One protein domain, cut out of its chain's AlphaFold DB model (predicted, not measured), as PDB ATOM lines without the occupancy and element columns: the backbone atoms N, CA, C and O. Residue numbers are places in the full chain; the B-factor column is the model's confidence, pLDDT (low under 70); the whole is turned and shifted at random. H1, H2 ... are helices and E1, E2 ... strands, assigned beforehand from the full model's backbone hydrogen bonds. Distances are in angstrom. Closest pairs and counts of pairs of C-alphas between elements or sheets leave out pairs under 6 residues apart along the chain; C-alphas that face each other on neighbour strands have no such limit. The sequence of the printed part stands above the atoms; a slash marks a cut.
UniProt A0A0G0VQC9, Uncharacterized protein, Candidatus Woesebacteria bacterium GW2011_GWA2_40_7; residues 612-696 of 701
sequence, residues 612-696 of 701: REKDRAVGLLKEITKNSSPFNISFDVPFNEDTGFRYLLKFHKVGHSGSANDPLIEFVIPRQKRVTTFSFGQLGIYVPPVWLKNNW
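Overview. This is residues 612 to 696 of the 701 residues of an uncharacterized protein of Candidatus Woesebacteria bacterium GW2011_GWA2_40_7 (UniProt A0A0G0VQC9). A twisted sheet of four strands has one long helix, H1, lying along one of its faces, and its other face has no named helix on it. H2 packs on H1 and is off the sheet, while the short helix H3 lies past the end of E4. The 85 printed residues hold three named helices and four named strands, in the order H1, E1, H2, E2, E3, E4, H3. The sheet runs E1, E2, E4, E3 and is mixed: E1 and E2 are parallel, the other neighbours antiparallel. The class is mixed, helices and strands; the whole is compact and rounded, with a radius of gyration of the C-alphas of 11.9 A and spans of 28 by 27 by 22 A.

Along the chain. H1, residues 612 to 625, begins at C-alpha 612 (111.016, 122.382, 157.489) and is 19.6 A long. E1, residues 632 to 636, is 13.1 A long and begins at C-alpha 632 (122.834, 140.662, 164.128). H2 is residues 645 to 652, 10.4 A, and E2 is residues 664 to 668, 12.2 A. E3, residues 678 to 680, spans 7.1 A, and E4, residues 683 to 686, spans 10.1 A. H3, residues 689 to 695, spans 9.9 A and ends at C-alpha 695 (113.741, 139.463, 175.002).

Arrangement. In the sheet, parallel E1 and E2 stand at 27 degrees, with N 636 and O 667 2.8 A apart, within hydrogen-bond range. E1, H2 and E2 form a strand-helix-strand unit, two parallel neighbour strands with a helix between, its crossover left-handed. E2 and E4 are antiparallel at 159 degrees, with N 668 and O 684 at 2.8 A. E3 and E4 form a hairpin, with N 680 and O 683 at 2.8 A. H1 is on the sheet at a height of 9.2 A and runs along the strands, at 7 degrees to E4 on the local plane. It lies over E4 and only just not over E3, on which 2 of its 14 C-alphas fall. The closest C-alphas of H1 and E3 are those of Glu 613 and Phe 680, 5.5 A apart. H1 touches H2 at a steep tilt of 57 degrees, the same way; their closest C-alphas, of Val 618 and Leu 649, are 6.3 A apart. H1 and H3 only just touch, with 3 pairs of C-alphas within 8 A, through residues 624 to 625 of H1 alone; the closest are those of Ile 624 and Asn 695, 6.6 A. H2 and H3 are apart. In H1, H2 and H3 every O i to N i+4 pair is within hydrogen-bond range.

Size, cuts and confidence. The two C-alphas farthest apart, of Phe 639 and Asn 694, are 32.6 A apart. The printed part has no cut. The link from H2 to E2, 11 residues, is long. The mean pLDDT of the printed part is 86.8, and residue 628 is under 70.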
ATOM      1  N   ARG A 612     111.715 122.381 156.199       90.81
ATOM      2  CA  ARG A 612     111.016 122.382 157.489       90.81
ATOM      3  C   ARG A 612     111.900 122.833 158.640       90.81
ATOM      4  O   ARG A 612     111.442 123.610 159.468       90.81
ATOM      5  N   GLU A 613     113.119 122.313 158.737       90.38
ATOM      6  CA  GLU A 613     114.025 122.661 159.836       90.38
ATOM      7  C   GLU A 613     114.468 124.116 159.730       90.38
ATOM      8  O   GLU A 613     114.401 124.839 160.724       90.38
ATOM      9  N   LYS A 614     114.825 124.575 158.523       92.06
ATOM     10  CA  LYS A 614     115.199 125.977 158.292       92.06
ATOM     11  C   LYS A 614     114.031 126.936 158.543       92.06
ATOM     12  O   LYS A 614     114.215 127.965 159.185       92.06
ATOM     13  N   ASP A 615     112.832 126.589 158.079       91.56
ATOM     14  CA  ASP A 615     111.623 127.399 158.257       91.56
ATOM     15  C   ASP A 615     111.201 127.479 159.731       91.56
ATOM     16  O   ASP A 615     110.890 128.560 160.218       91.56
ATOM     17  N   ARG A 616     111.291 126.372 160.487       90.81
ATOM     18  CA  ARG A 616     111.063 126.373 161.945       90.81
ATOM     19  C   ARG A 616     112.101 127.193 162.702       90.81
ATOM     20  O   ARG A 616     111.735 127.911 163.626       90.81
ATOM     21  N   ALA A 617     113.370 127.100 162.312       91.00
ATOM     22  CA  ALA A 617     114.450 127.866 162.921       91.00
ATOM     23  C   ALA A 617     114.246 129.378 162.743       91.00
ATOM     24  O   ALA A 617     114.324 130.139 163.707       91.00
ATOM     25  N   VAL A 618     113.914 129.810 161.523       92.75
ATOM     26  CA  VAL A 618     113.618 131.218 161.230       92.75
ATOM     27  C   VAL A 618     112.280 131.656 161.839       92.75
ATOM     28  O   VAL A 618     112.175 132.776 162.334       92.75
ATOM     29  N   GLY A 619     111.277 130.777 161.863       90.88
ATOM     30  CA  GLY A 619     109.992 131.024 162.517       90.88
ATOM     31  C   GLY A 619     110.139 131.250 164.023       90.88
ATOM     32  O   GLY A 619     109.571 132.200 164.548       90.88
ATOM     33  N   LEU A 620     110.970 130.453 164.705       87.75
ATOM     34  CA  LEU A 620     111.316 130.698 166.106       87.75
ATOM     35  C   LEU A 620     112.005 132.055 166.268       87.75
ATOM     36  O   LEU A 620     111.643 132.814 167.163       87.75
ATOM     37  N   LEU A 621     112.970 132.374 165.396       88.50
ATOM     38  CA  LEU A 621     113.659 133.665 165.430       88.50
ATOM     39  C   LEU A 621     112.692 134.834 165.306       88.50
ATOM     40  O   LEU A 621     112.803 135.786 166.067       88.50
ATOM     41  N   LYS A 622     111.712 134.752 164.406       90.00
ATOM     42  CA  LYS A 622     110.653 135.757 164.272       90.00
ATOM     43  C   LYS A 622     109.892 135.975 165.584       90.00
ATOM     44  O   LYS A 622     109.672 137.121 165.961       90.00
ATOM     45  N   GLU A 623     109.522 134.905 166.287       86.12
ATOM     46  CA  GLU A 623     108.799 135.020 167.561       86.12
ATOM     47  C   GLU A 623     109.662 135.665 168.657       86.12
ATOM     48  O   GLU A 623     109.205 136.587 169.331       86.12
ATOM     49  N   ILE A 624     110.935 135.271 168.785       84.31
ATOM     50  CA  ILE A 624     111.836 135.839 169.808       84.31
ATOM     51  C   ILE A 624     112.389 137.228 169.451       84.31
ATOM     52  O   ILE A 624     113.042 137.846 170.287       84.31
ATOM     53  N   THR A 625     112.175 137.718 168.221       83.38
ATOM     54  CA  THR A 625     112.671 139.028 167.738       83.38
ATOM     55  C   THR A 625     111.573 140.082 167.560       83.38
ATOM     56  O   THR A 625     111.878 141.240 167.285       83.38
ATOM     57  N   LYS A 626     110.295 139.713 167.735       77.31
ATOM     58  CA  LYS A 626     109.127 140.545 167.395       77.31
ATOM     59  C   LYS A 626     109.105 141.921 168.077       77.31
ATOM     60  O   LYS A 626     108.672 142.880 167.449       77.31
ATOM     61  N   ASN A 627     109.574 142.011 169.323       71.44
ATOM     62  CA  ASN A 627     109.594 143.235 170.141       71.44
ATOM     63  C   ASN A 627     110.972 143.465 170.786       71.44
ATOM     64  O   ASN A 627     111.072 144.001 171.890       71.44
ATOM     65  N   SER A 628     112.026 142.985 170.131       69.94
ATOM     66  CA  SER A 628     113.311 142.747 170.787       69.94
ATOM     67  C   SER A 628     114.327 143.839 170.485       69.94
ATOM     68  O   SER A 628     114.235 144.535 169.473       69.94
ATOM     69  N   SER A 629     115.326 143.979 171.358       79.62
ATOM     70  CA  SER A 629     116.455 144.871 171.108       79.62
ATOM     71  C   SER A 629     117.214 144.483 169.825       79.62
ATOM     72  O   SER A 629     117.217 143.303 169.454       79.62
ATOM     73  N   PRO A 630     117.867 145.451 169.148       85.94
ATOM     74  CA  PRO A 630     118.638 145.206 167.931       85.94
ATOM     75  C   PRO A 630     119.601 144.022 168.073       85.94
ATOM     76  O   PRO A 630     120.153 143.780 169.146       85.94
ATOM     77  N   PHE A 631     119.783 143.275 166.987       90.75
ATOM     78  CA  PHE A 631     120.648 142.099 166.927       90.75
ATOM     79  C   PHE A 631     121.203 141.920 165.510       90.75
ATOM     80  O   PHE A 631     120.675 142.479 164.543       90.75
ATOM     81  N   ASN A 632     122.242 141.097 165.389       91.94
ATOM     82  CA  ASN A 632     122.834 140.662 164.128       91.94
ATOM     83  C   ASN A 632     122.675 139.163 163.912       91.94
ATOM     84  O   ASN A 632     122.468 138.404 164.857       91.94
ATOM     85  N   ILE A 633     122.826 138.743 162.656       92.44
ATOM     86  CA  ILE A 633     122.800 137.337 162.258       92.44
ATOM     87  C   ILE A 633     124.143 136.970 161.628       92.44
ATOM     88  O   ILE A 633     124.598 137.651 160.709       92.44
ATOM     89  N   SER A 634     124.743 135.868 162.073       91.88
ATOM     90  CA  SER A 634     125.850 135.207 161.372       91.88
ATOM     91  C   SER A 634     125.575 133.718 161.158       91.88
ATOM     92  O   SER A 634     124.631 133.136 161.699       91.88
ATOM     93  N   PHE A 635     126.407 133.106 160.320       91.88
ATOM     94  CA  PHE A 635     126.339 131.693 159.982       91.88
ATOM     95  C   PHE A 635     127.698 131.059 160.270       91.88
ATOM     96  O   PHE A 635     128.669 131.336 159.567       91.88
ATOM     97  N   ASP A 636     127.758 130.205 161.288       91.94
ATOM     98  CA  ASP A 636     128.884 129.309 161.535       91.94
ATOM     99  C   ASP A 636     128.565 127.926 160.956       91.94
ATOM    100  O   ASP A 636     128.165 126.985 161.648       91.94
ATOM    101  N   VAL A 637     128.660 127.838 159.631       89.75
ATOM    102  CA  VAL A 637     128.217 126.687 158.837       89.75
ATOM    103  C   VAL A 637     129.268 126.333 157.777       89.75
ATOM    104  O   VAL A 637     130.090 127.183 157.420       89.75
ATOM    105  N   PRO A 638     129.277 125.098 157.245       88.31
ATOM    106  CA  PRO A 638     130.121 124.732 156.116       88.31
ATOM    107  C   PRO A 638     129.827 125.587 154.878       88.31
ATOM    108  O   PRO A 638     128.759 126.184 154.729       88.31
ATOM    109  N   PHE A 639     130.778 125.613 153.948       82.31
ATOM    110  CA  PHE A 639     130.634 126.356 152.698       82.31
ATOM    111  C   PHE A 639     129.343 125.965 151.946       82.31
ATOM    112  O   PHE A 639     129.067 124.780 151.775       82.31
ATOM    113  N   ASN A 640     128.586 126.963 151.470       80.50
ATOM    114  CA  ASN A 640     127.268 126.858 150.816       80.50
ATOM    115  C   ASN A 640     126.081 126.407 151.691       80.50
ATOM    116  O   ASN A 640     124.958 126.333 151.179       80.50
ATOM    117  N   GLU A 641     126.259 126.141 152.986       85.88
ATOM    118  CA  GLU A 641     125.146 125.751 153.870       85.88
ATOM    119  C   GLU A 641     124.413 126.943 154.511       85.88
ATOM    120  O   GLU A 641     123.308 126.779 155.032       85.88
ATOM    121  N   ASP A 642     124.960 128.156 154.381       88.44
ATOM    122  CA  ASP A 642     124.324 129.438 154.734       88.44
ATOM    123  C   ASP A 642     123.168 129.804 153.784       88.44
ATOM    124  O   ASP A 642     122.346 130.682 154.058       88.44
ATOM    125  N   THR A 643     123.096 129.119 152.647       89.81
ATOM    126  CA  THR A 643     122.088 129.344 151.616       89.81
ATOM    127  C   THR A 643     120.711 128.834 152.042       89.81
ATOM    128  O   THR A 643     120.563 127.934 152.871       89.81
ATOM    129  N   GLY A 644     119.659 129.433 151.498       89.50
ATOM    130  CA  GLY A 644     118.269 129.196 151.884       89.50
ATOM    131  C   GLY A 644     117.775 130.096 153.017       89.50
ATOM    132  O   GLY A 644     116.595 130.444 153.037       89.50
ATOM    133  N   PHE A 645     118.647 130.515 153.939       92.69
ATOM    134  CA  PHE A 645     118.233 131.308 155.098       92.69
ATOM    135  C   PHE A 645     117.890 132.757 154.755       92.69
ATOM    136  O   PHE A 645     116.963 133.298 155.352       92.69
ATOM    137  N   ARG A 646     118.569 133.399 153.792       91.25
ATOM    138  CA  ARG A 646     118.343 134.831 153.505       91.25
ATOM    139  C   ARG A 646     116.940 135.061 152.949       91.25
ATOM    140  O   ARG A 646     116.250 135.987 153.379       91.25
ATOM    141  N   TYR A 647     116.485 134.194 152.042       93.38
ATOM    142  CA  TYR A 647     115.105 134.237 151.555       93.38
ATOM    143  C   TYR A 647     114.090 133.986 152.675       93.38
ATOM    144  O   TYR A 647     113.102 134.712 152.764       93.38
ATOM    145  N   LEU A 648     114.338 133.005 153.551       93.81
ATOM    146  CA  LEU A 648     113.449 132.702 154.676       93.81
ATOM    147  C   LEU A 648     113.357 133.864 155.671       93.81
ATOM    148  O   LEU A 648     112.253 134.238 156.055       93.81
ATOM    149  N   LEU A 649     114.486 134.474 156.039       93.56
ATOM    150  CA  LEU A 649     114.533 135.652 156.912       93.56
ATOM    151  C   LEU A 649     113.720 136.806 156.314       93.56
ATOM    152  O   LEU A 649     112.873 137.386 156.992       93.56
ATOM    153  N   LYS A 650     113.900 137.080 155.013       91.94
ATOM    154  CA  LYS A 650     113.122 138.095 154.291       91.94
ATOM    155  C   LYS A 650     111.628 137.762 154.257       91.94
ATOM    156  O   LYS A 650     110.807 138.648 154.484       91.94
ATOM    157  N   PHE A 651     111.271 136.508 153.984       92.12
ATOM    158  CA  PHE A 651     109.883 136.042 153.928       92.12
ATOM    159  C   PHE A 651     109.177 136.180 155.285       92.12
ATOM    160  O   PHE A 651     108.068 136.710 155.356       92.12
ATOM    161  N   HIS A 652     109.849 135.788 156.371       91.38
ATOM    162  CA  HIS A 652     109.349 135.921 157.745       91.38
ATOM    163  C   HIS A 652     109.453 137.341 158.314       91.38
ATOM    164  O   HIS A 652     108.964 137.581 159.417       91.38
ATOM    165  N   LYS A 653     110.027 138.283 157.552       91.00
ATOM    166  CA  LYS A 653     110.271 139.681 157.942       91.00
ATOM    167  C   LYS A 653     111.167 139.819 159.180       91.00
ATOM    168  O   LYS A 653     110.978 140.726 159.985       91.00
ATOM    169  N   VAL A 654     112.151 138.933 159.318       89.12
ATOM    170  CA  VAL A 654     113.176 139.007 160.366       89.12
ATOM    171  C   VAL A 654     114.292 139.931 159.881       89.12
ATOM    172  O   VAL A 654     115.125 139.539 159.062       89.12
ATOM    173  N   GLY A 655     114.266 141.184 160.338       83.06
ATOM    174  CA  GLY A 655     115.321 142.169 160.092       83.06
ATOM    175  C   GLY A 655     116.429 142.091 161.142       83.06
ATOM    176  O   GLY A 655     116.182 141.662 162.263       83.06
ATOM    177  N   HIS A 656     117.638 142.520 160.786       85.75
ATOM    178  CA  HIS A 656     118.781 142.642 161.696       85.75
ATOM    179  C   HIS A 656     119.428 144.025 161.524       85.75
ATOM    180  O   HIS A 656     119.249 144.661 160.482       85.75
ATOM    181  N   SER A 657     120.164 144.512 162.525       84.00
ATOM    182  CA  SER A 657     120.614 145.912 162.564       84.00
ATOM    183  C   SER A 657     121.814 146.213 161.663       84.00
ATOM    184  O   SER A 657     121.911 147.312 161.121       84.00
ATOM    185  N   GLY A 658     122.731 145.253 161.496       82.06
ATOM    186  CA  GLY A 658     123.990 145.451 160.771       82.06
ATOM    187  C   GLY A 658     125.045 146.259 161.541       82.06
ATOM    188  O   GLY A 658     126.118 146.516 160.999       82.06
ATOM    189  N   SER A 659     124.770 146.657 162.788       85.31
ATOM    190  CA  SER A 659     125.703 147.401 163.646       85.31
ATOM    191  C   SER A 659     126.616 146.441 164.397       85.31
ATOM    192  O   SER A 659     126.123 145.593 165.128       85.31
ATOM    193  N   ALA A 660     127.938 146.597 164.302       83.69
ATOM    194  CA  ALA A 660     128.901 145.700 164.958       83.69
ATOM    195  C   ALA A 660     128.752 145.603 166.495       83.69
ATOM    196  O   ALA A 660     129.250 144.653 167.094       83.69
ATOM    197  N   ASN A 661     128.064 146.563 167.122       83.81
ATOM    198  CA  ASN A 661     127.873 146.623 168.572       83.81
ATOM    199  C   ASN A 661     126.657 145.824 169.070       83.81
ATOM    200  O   ASN A 661     126.514 145.632 170.277       83.81
ATOM    201  N   ASP A 662     125.784 145.368 168.169       88.25
ATOM    202  CA  ASP A 662     124.566 144.660 168.556       88.25
ATOM    203  C   ASP A 662     124.800 143.149 168.713       88.25
ATOM    204  O   ASP A 662     125.594 142.562 167.966       88.25
ATOM    205  N   PRO A 663     124.094 142.480 169.646       88.56
ATOM    206  CA  PRO A 663     124.297 141.066 169.947       88.56
ATOM    207  C   PRO A 663     124.159 140.155 168.728       88.56
ATOM    208  O   PRO A 663     123.247 140.302 167.915       88.56
ATOM    209  N   LEU A 664     125.064 139.183 168.628       91.12
ATOM    210  CA  LEU A 664     125.151 138.279 167.488       91.12
ATOM    211  C   LEU A 664     124.394 136.974 167.754       91.12
ATOM    212  O   LEU A 664     124.744 136.218 168.661       91.12
ATOM    213  N   ILE A 665     123.372 136.713 166.945       91.81
ATOM    214  CA  ILE A 665     122.678 135.428 166.865       91.81
ATOM    215  C   ILE A 665     123.305 134.622 165.732       91.81
ATOM    216  O   ILE A 665     123.436 135.113 164.613       91.81
ATOM    217  N   GLU A 666     123.671 133.373 166.000       91.56
ATOM    218  CA  GLU A 666     124.387 132.549 165.026       91.56
ATOM    219  C   GLU A 666     123.616 131.282 164.678       91.56
ATOM    220  O   GLU A 666     123.182 130.540 165.562       91.56
ATOM    221  N   PHE A 667     123.502 130.989 163.386       92.06
ATOM    222  CA  PHE A 667     123.125 129.658 162.922       92.06
ATOM    223  C   PHE A 667     124.367 128.770 162.881       92.06
ATOM    224  O   PHE A 667     125.366 129.145 162.273       92.06
ATOM    225  N   VAL A 668     124.298 127.591 163.495       90.25
ATOM    226  CA  VAL A 668     125.437 126.679 163.659       90.25
ATOM    227  C   VAL A 668     125.130 125.338 163.002       90.25
ATOM    228  O   VAL A 668     124.143 124.684 163.353       90.25
ATOM    229  N   ILE A 669     125.988 124.907 162.076       88.81
ATOM    230  CA  ILE A 669     125.922 123.585 161.439       88.81
ATOM    231  C   ILE A 669     127.342 122.975 161.402       88.81
ATOM    232  O   ILE A 669     128.286 123.656 161.014       88.81
ATOM    233  N   PRO A 670     127.535 121.701 161.790       86.19
ATOM    234  CA  PRO A 670     126.592 120.895 162.556       86.19
ATOM    235  C   PRO A 670     126.457 121.471 163.976       86.19
ATOM    236  O   PRO A 670     127.423 121.985 164.542       86.19
ATOM    237  N   ARG A 671     125.268 121.371 164.583       81.69
ATOM    238  CA  ARG A 671     124.954 121.967 165.899       81.69
ATOM    239  C   ARG A 671     125.946 121.645 167.026       81.69
ATOM    240  O   ARG A 671     125.979 122.364 168.010       81.69
ATOM    241  N   GLN A 672     126.720 120.562 166.916       80.56
ATOM    242  CA  GLN A 672     127.724 120.135 167.897       80.56
ATOM    243  C   GLN A 672     128.960 121.044 167.941       80.56
ATOM    244  O   GLN A 672     129.741 120.952 168.883       80.56
ATOM    245  N   LYS A 673     129.153 121.908 166.938       80.12
ATOM    246  CA  LYS A 673     130.309 122.806 166.853       80.12
ATOM    247  C   LYS A 673     130.329 123.863 167.968       80.12
ATOM    248  O   LYS A 673     131.398 124.335 168.342       80.12
ATOM    249  N   ARG A 674     129.163 124.208 168.528       77.25
ATOM    250  CA  ARG A 674     129.001 125.205 169.597       77.25
ATOM    251  C   ARG A 674     127.827 124.834 170.503       77.25
ATOM    252  O   ARG A 674     126.891 124.171 170.069       77.25
ATOM    253  N   VAL A 675     127.835 125.292 171.758       79.19
ATOM    254  CA  VAL A 675     126.649 125.200 172.627       79.19
ATOM    255  C   VAL A 675     125.533 126.028 171.995       79.19
ATOM    256  O   VAL A 675     125.652 127.245 171.891       79.19
ATOM    257  N   THR A 676     124.478 125.367 171.527       79.50
ATOM    258  CA  THR A 676     123.352 125.997 170.828       79.50
ATOM    259  C   THR A 676     122.179 126.168 171.785       79.50
ATOM    260  O   THR A 676     121.906 125.302 172.610       79.50
ATOM    261  N   THR A 677     121.499 127.308 171.691       81.25
ATOM    262  CA  THR A 677     120.335 127.647 172.521       81.25
ATOM    263  C   THR A 677     119.103 126.866 172.071       81.25
ATOM    264  O   THR A 677     118.354 126.350 172.894       81.25
ATOM    265  N   PHE A 678     118.918 126.739 170.754       85.94
ATOM    266  CA  PHE A 678     117.833 125.975 170.138       85.94
ATOM    267  C   PHE A 678     118.390 125.015 169.094       85.94
ATOM    268  O   PHE A 678     119.432 125.283 168.492       85.94
ATOM    269  N   SER A 679     117.692 123.903 168.847       86.06
ATOM    270  CA  SER A 679     118.123 122.926 167.846       86.06
ATOM    271  C   SER A 679     116.971 122.362 167.018       86.06
ATOM    272  O   SER A 679     115.879 122.110 167.523       86.06
ATOM    273  N   PHE A 680     117.253 122.149 165.735       85.19
ATOM    274  CA  PHE A 680     116.341 121.660 164.709       85.19
ATOM    275  C   PHE A 680     117.103 120.652 163.837       85.19
ATOM    276  O   PHE A 680     117.792 121.026 162.892       85.19
ATOM    277  N   GLY A 681     117.053 119.366 164.191       83.19
ATOM    278  CA  GLY A 681     117.854 118.349 163.503       83.19
ATOM    279  C   GLY A 681     119.357 118.586 163.683       83.19
ATOM    280  O   GLY A 681     119.853 118.562 164.812       83.19
ATOM    281  N   GLN A 682     120.086 118.804 162.582       84.31
ATOM    282  CA  GLN A 682     121.513 119.169 162.609       84.31
ATOM    283  C   GLN A 682     121.767 120.678 162.714       84.31
ATOM    284  O   GLN A 682     122.904 121.074 162.976       84.31
ATOM    285  N   LEU A 683     120.733 121.504 162.548       88.38
ATOM    286  CA  LEU A 683     120.810 122.953 162.673       88.38
ATOM    287  C   LEU A 683     120.701 123.368 164.142       88.38
ATOM    288  O   LEU A 683     119.786 122.955 164.854       88.38
ATOM    289  N   GLY A 684     121.623 124.208 164.591       89.56
ATOM    290  CA  GLY A 684     121.555 124.885 165.877       89.56
ATOM    291  C   GLY A 684     121.402 126.391 165.710       89.56
ATOM    292  O   GLY A 684     121.814 126.953 164.697       89.56
ATOM    293  N   ILE A 685     120.824 127.046 166.712       91.25
ATOM    294  CA  ILE A 685     120.811 128.506 166.827       91.25
ATOM    295  C   ILE A 685     121.432 128.869 168.167       91.25
ATOM    296  O   ILE A 685     120.936 128.451 169.214       91.25
ATOM    297  N   TYR A 686     122.513 129.637 168.138       91.38
ATOM    298  CA  TYR A 686     123.089 130.268 169.314       91.38
ATOM    299  C   TYR A 686     122.485 131.660 169.492       91.38
ATOM    300  O   TYR A 686     122.578 132.502 168.603       91.38
ATOM    301  N   VAL A 687     121.885 131.898 170.656       89.31
ATOM    302  CA  VAL A 687     121.392 133.210 171.081       89.31
ATOM    303  C   VAL A 687     122.125 133.603 172.366       89.31
ATOM    304  O   VAL A 687     122.114 132.809 173.316       89.31
ATOM    305  N   PRO A 688     122.736 134.803 172.443       88.88
ATOM    306  CA  PRO A 688     123.419 135.263 173.646       88.88
ATOM    307  C   PRO A 688     122.490 135.209 174.875       88.88
ATOM    308  O   PRO A 688     121.412 135.808 174.833       88.88
ATOM    309  N   PRO A 689     122.875 134.546 175.985       86.25
ATOM    310  CA  PRO A 689     121.975 134.308 177.119       86.25
ATOM    311  C   PRO A 689     121.383 135.582 177.732       86.25
ATOM    312  O   PRO A 689     120.205 135.615 178.079       86.25
ATOM    313  N   VAL A 690     122.187 136.648 177.829       84.75
ATOM    314  CA  VAL A 690     121.750 137.950 178.361       84.75
ATOM    315  C   VAL A 690     120.698 138.584 177.453       84.75
ATOM    316  O   VAL A 690     119.676 139.066 177.935       84.75
ATOM    317  N   TRP A 691     120.917 138.542 176.136       86.88
ATOM    318  CA  TRP A 691     119.956 139.055 175.165       86.88
ATOM    319  C   TRP A 691     118.664 138.236 175.192       86.88
ATOM    320  O   TRP A 691     117.584 138.814 175.254       86.88
ATOM    321  N   LEU A 692     118.765 136.902 175.229       84.31
ATOM    322  CA  LEU A 692     117.600 136.017 175.275       84.31
ATOM    323  C   LEU A 692     116.749 136.273 176.518       84.31
ATOM    324  O   LEU A 692     115.544 136.449 176.402       84.31
ATOM    325  N   LYS A 693     117.371 136.358 177.699       82.19
ATOM    326  CA  LYS A 693     116.666 136.619 178.961       82.19
ATOM    327  C   LYS A 693     115.880 137.934 178.930       82.19
ATOM    328  O   LYS A 693     114.803 138.017 179.512       82.19
ATOM    329  N   ASN A 694     116.412 138.954 178.261       78.88
ATOM    330  CA  ASN A 694     115.774 140.267 178.176       78.88
ATOM    331  C   ASN A 694     114.632 140.324 177.152       78.88
ATOM    332  O   ASN A 694     113.763 141.182 177.285       78.88
ATOM    333  N   ASN A 695     114.630 139.422 176.166       76.69
ATOM    334  CA  ASN A 695     113.741 139.463 175.002       76.69
ATOM    335  C   ASN A 695     112.833 138.221 174.867       76.69
ATOM    336  O   ASN A 695     112.102 138.101 173.886       76.69
ATOM    337  N   TRP A 696     112.878 137.280 175.817       77.94
ATOM    338  CA  TRP A 696     112.036 136.082 175.786       77.94
ATOM    339  C   TRP A 696     110.545 136.450 175.928       77.94
ATOM    340  O   TRP A 696     110.219 137.308 176.756       77.94
TER     341      TRP A 696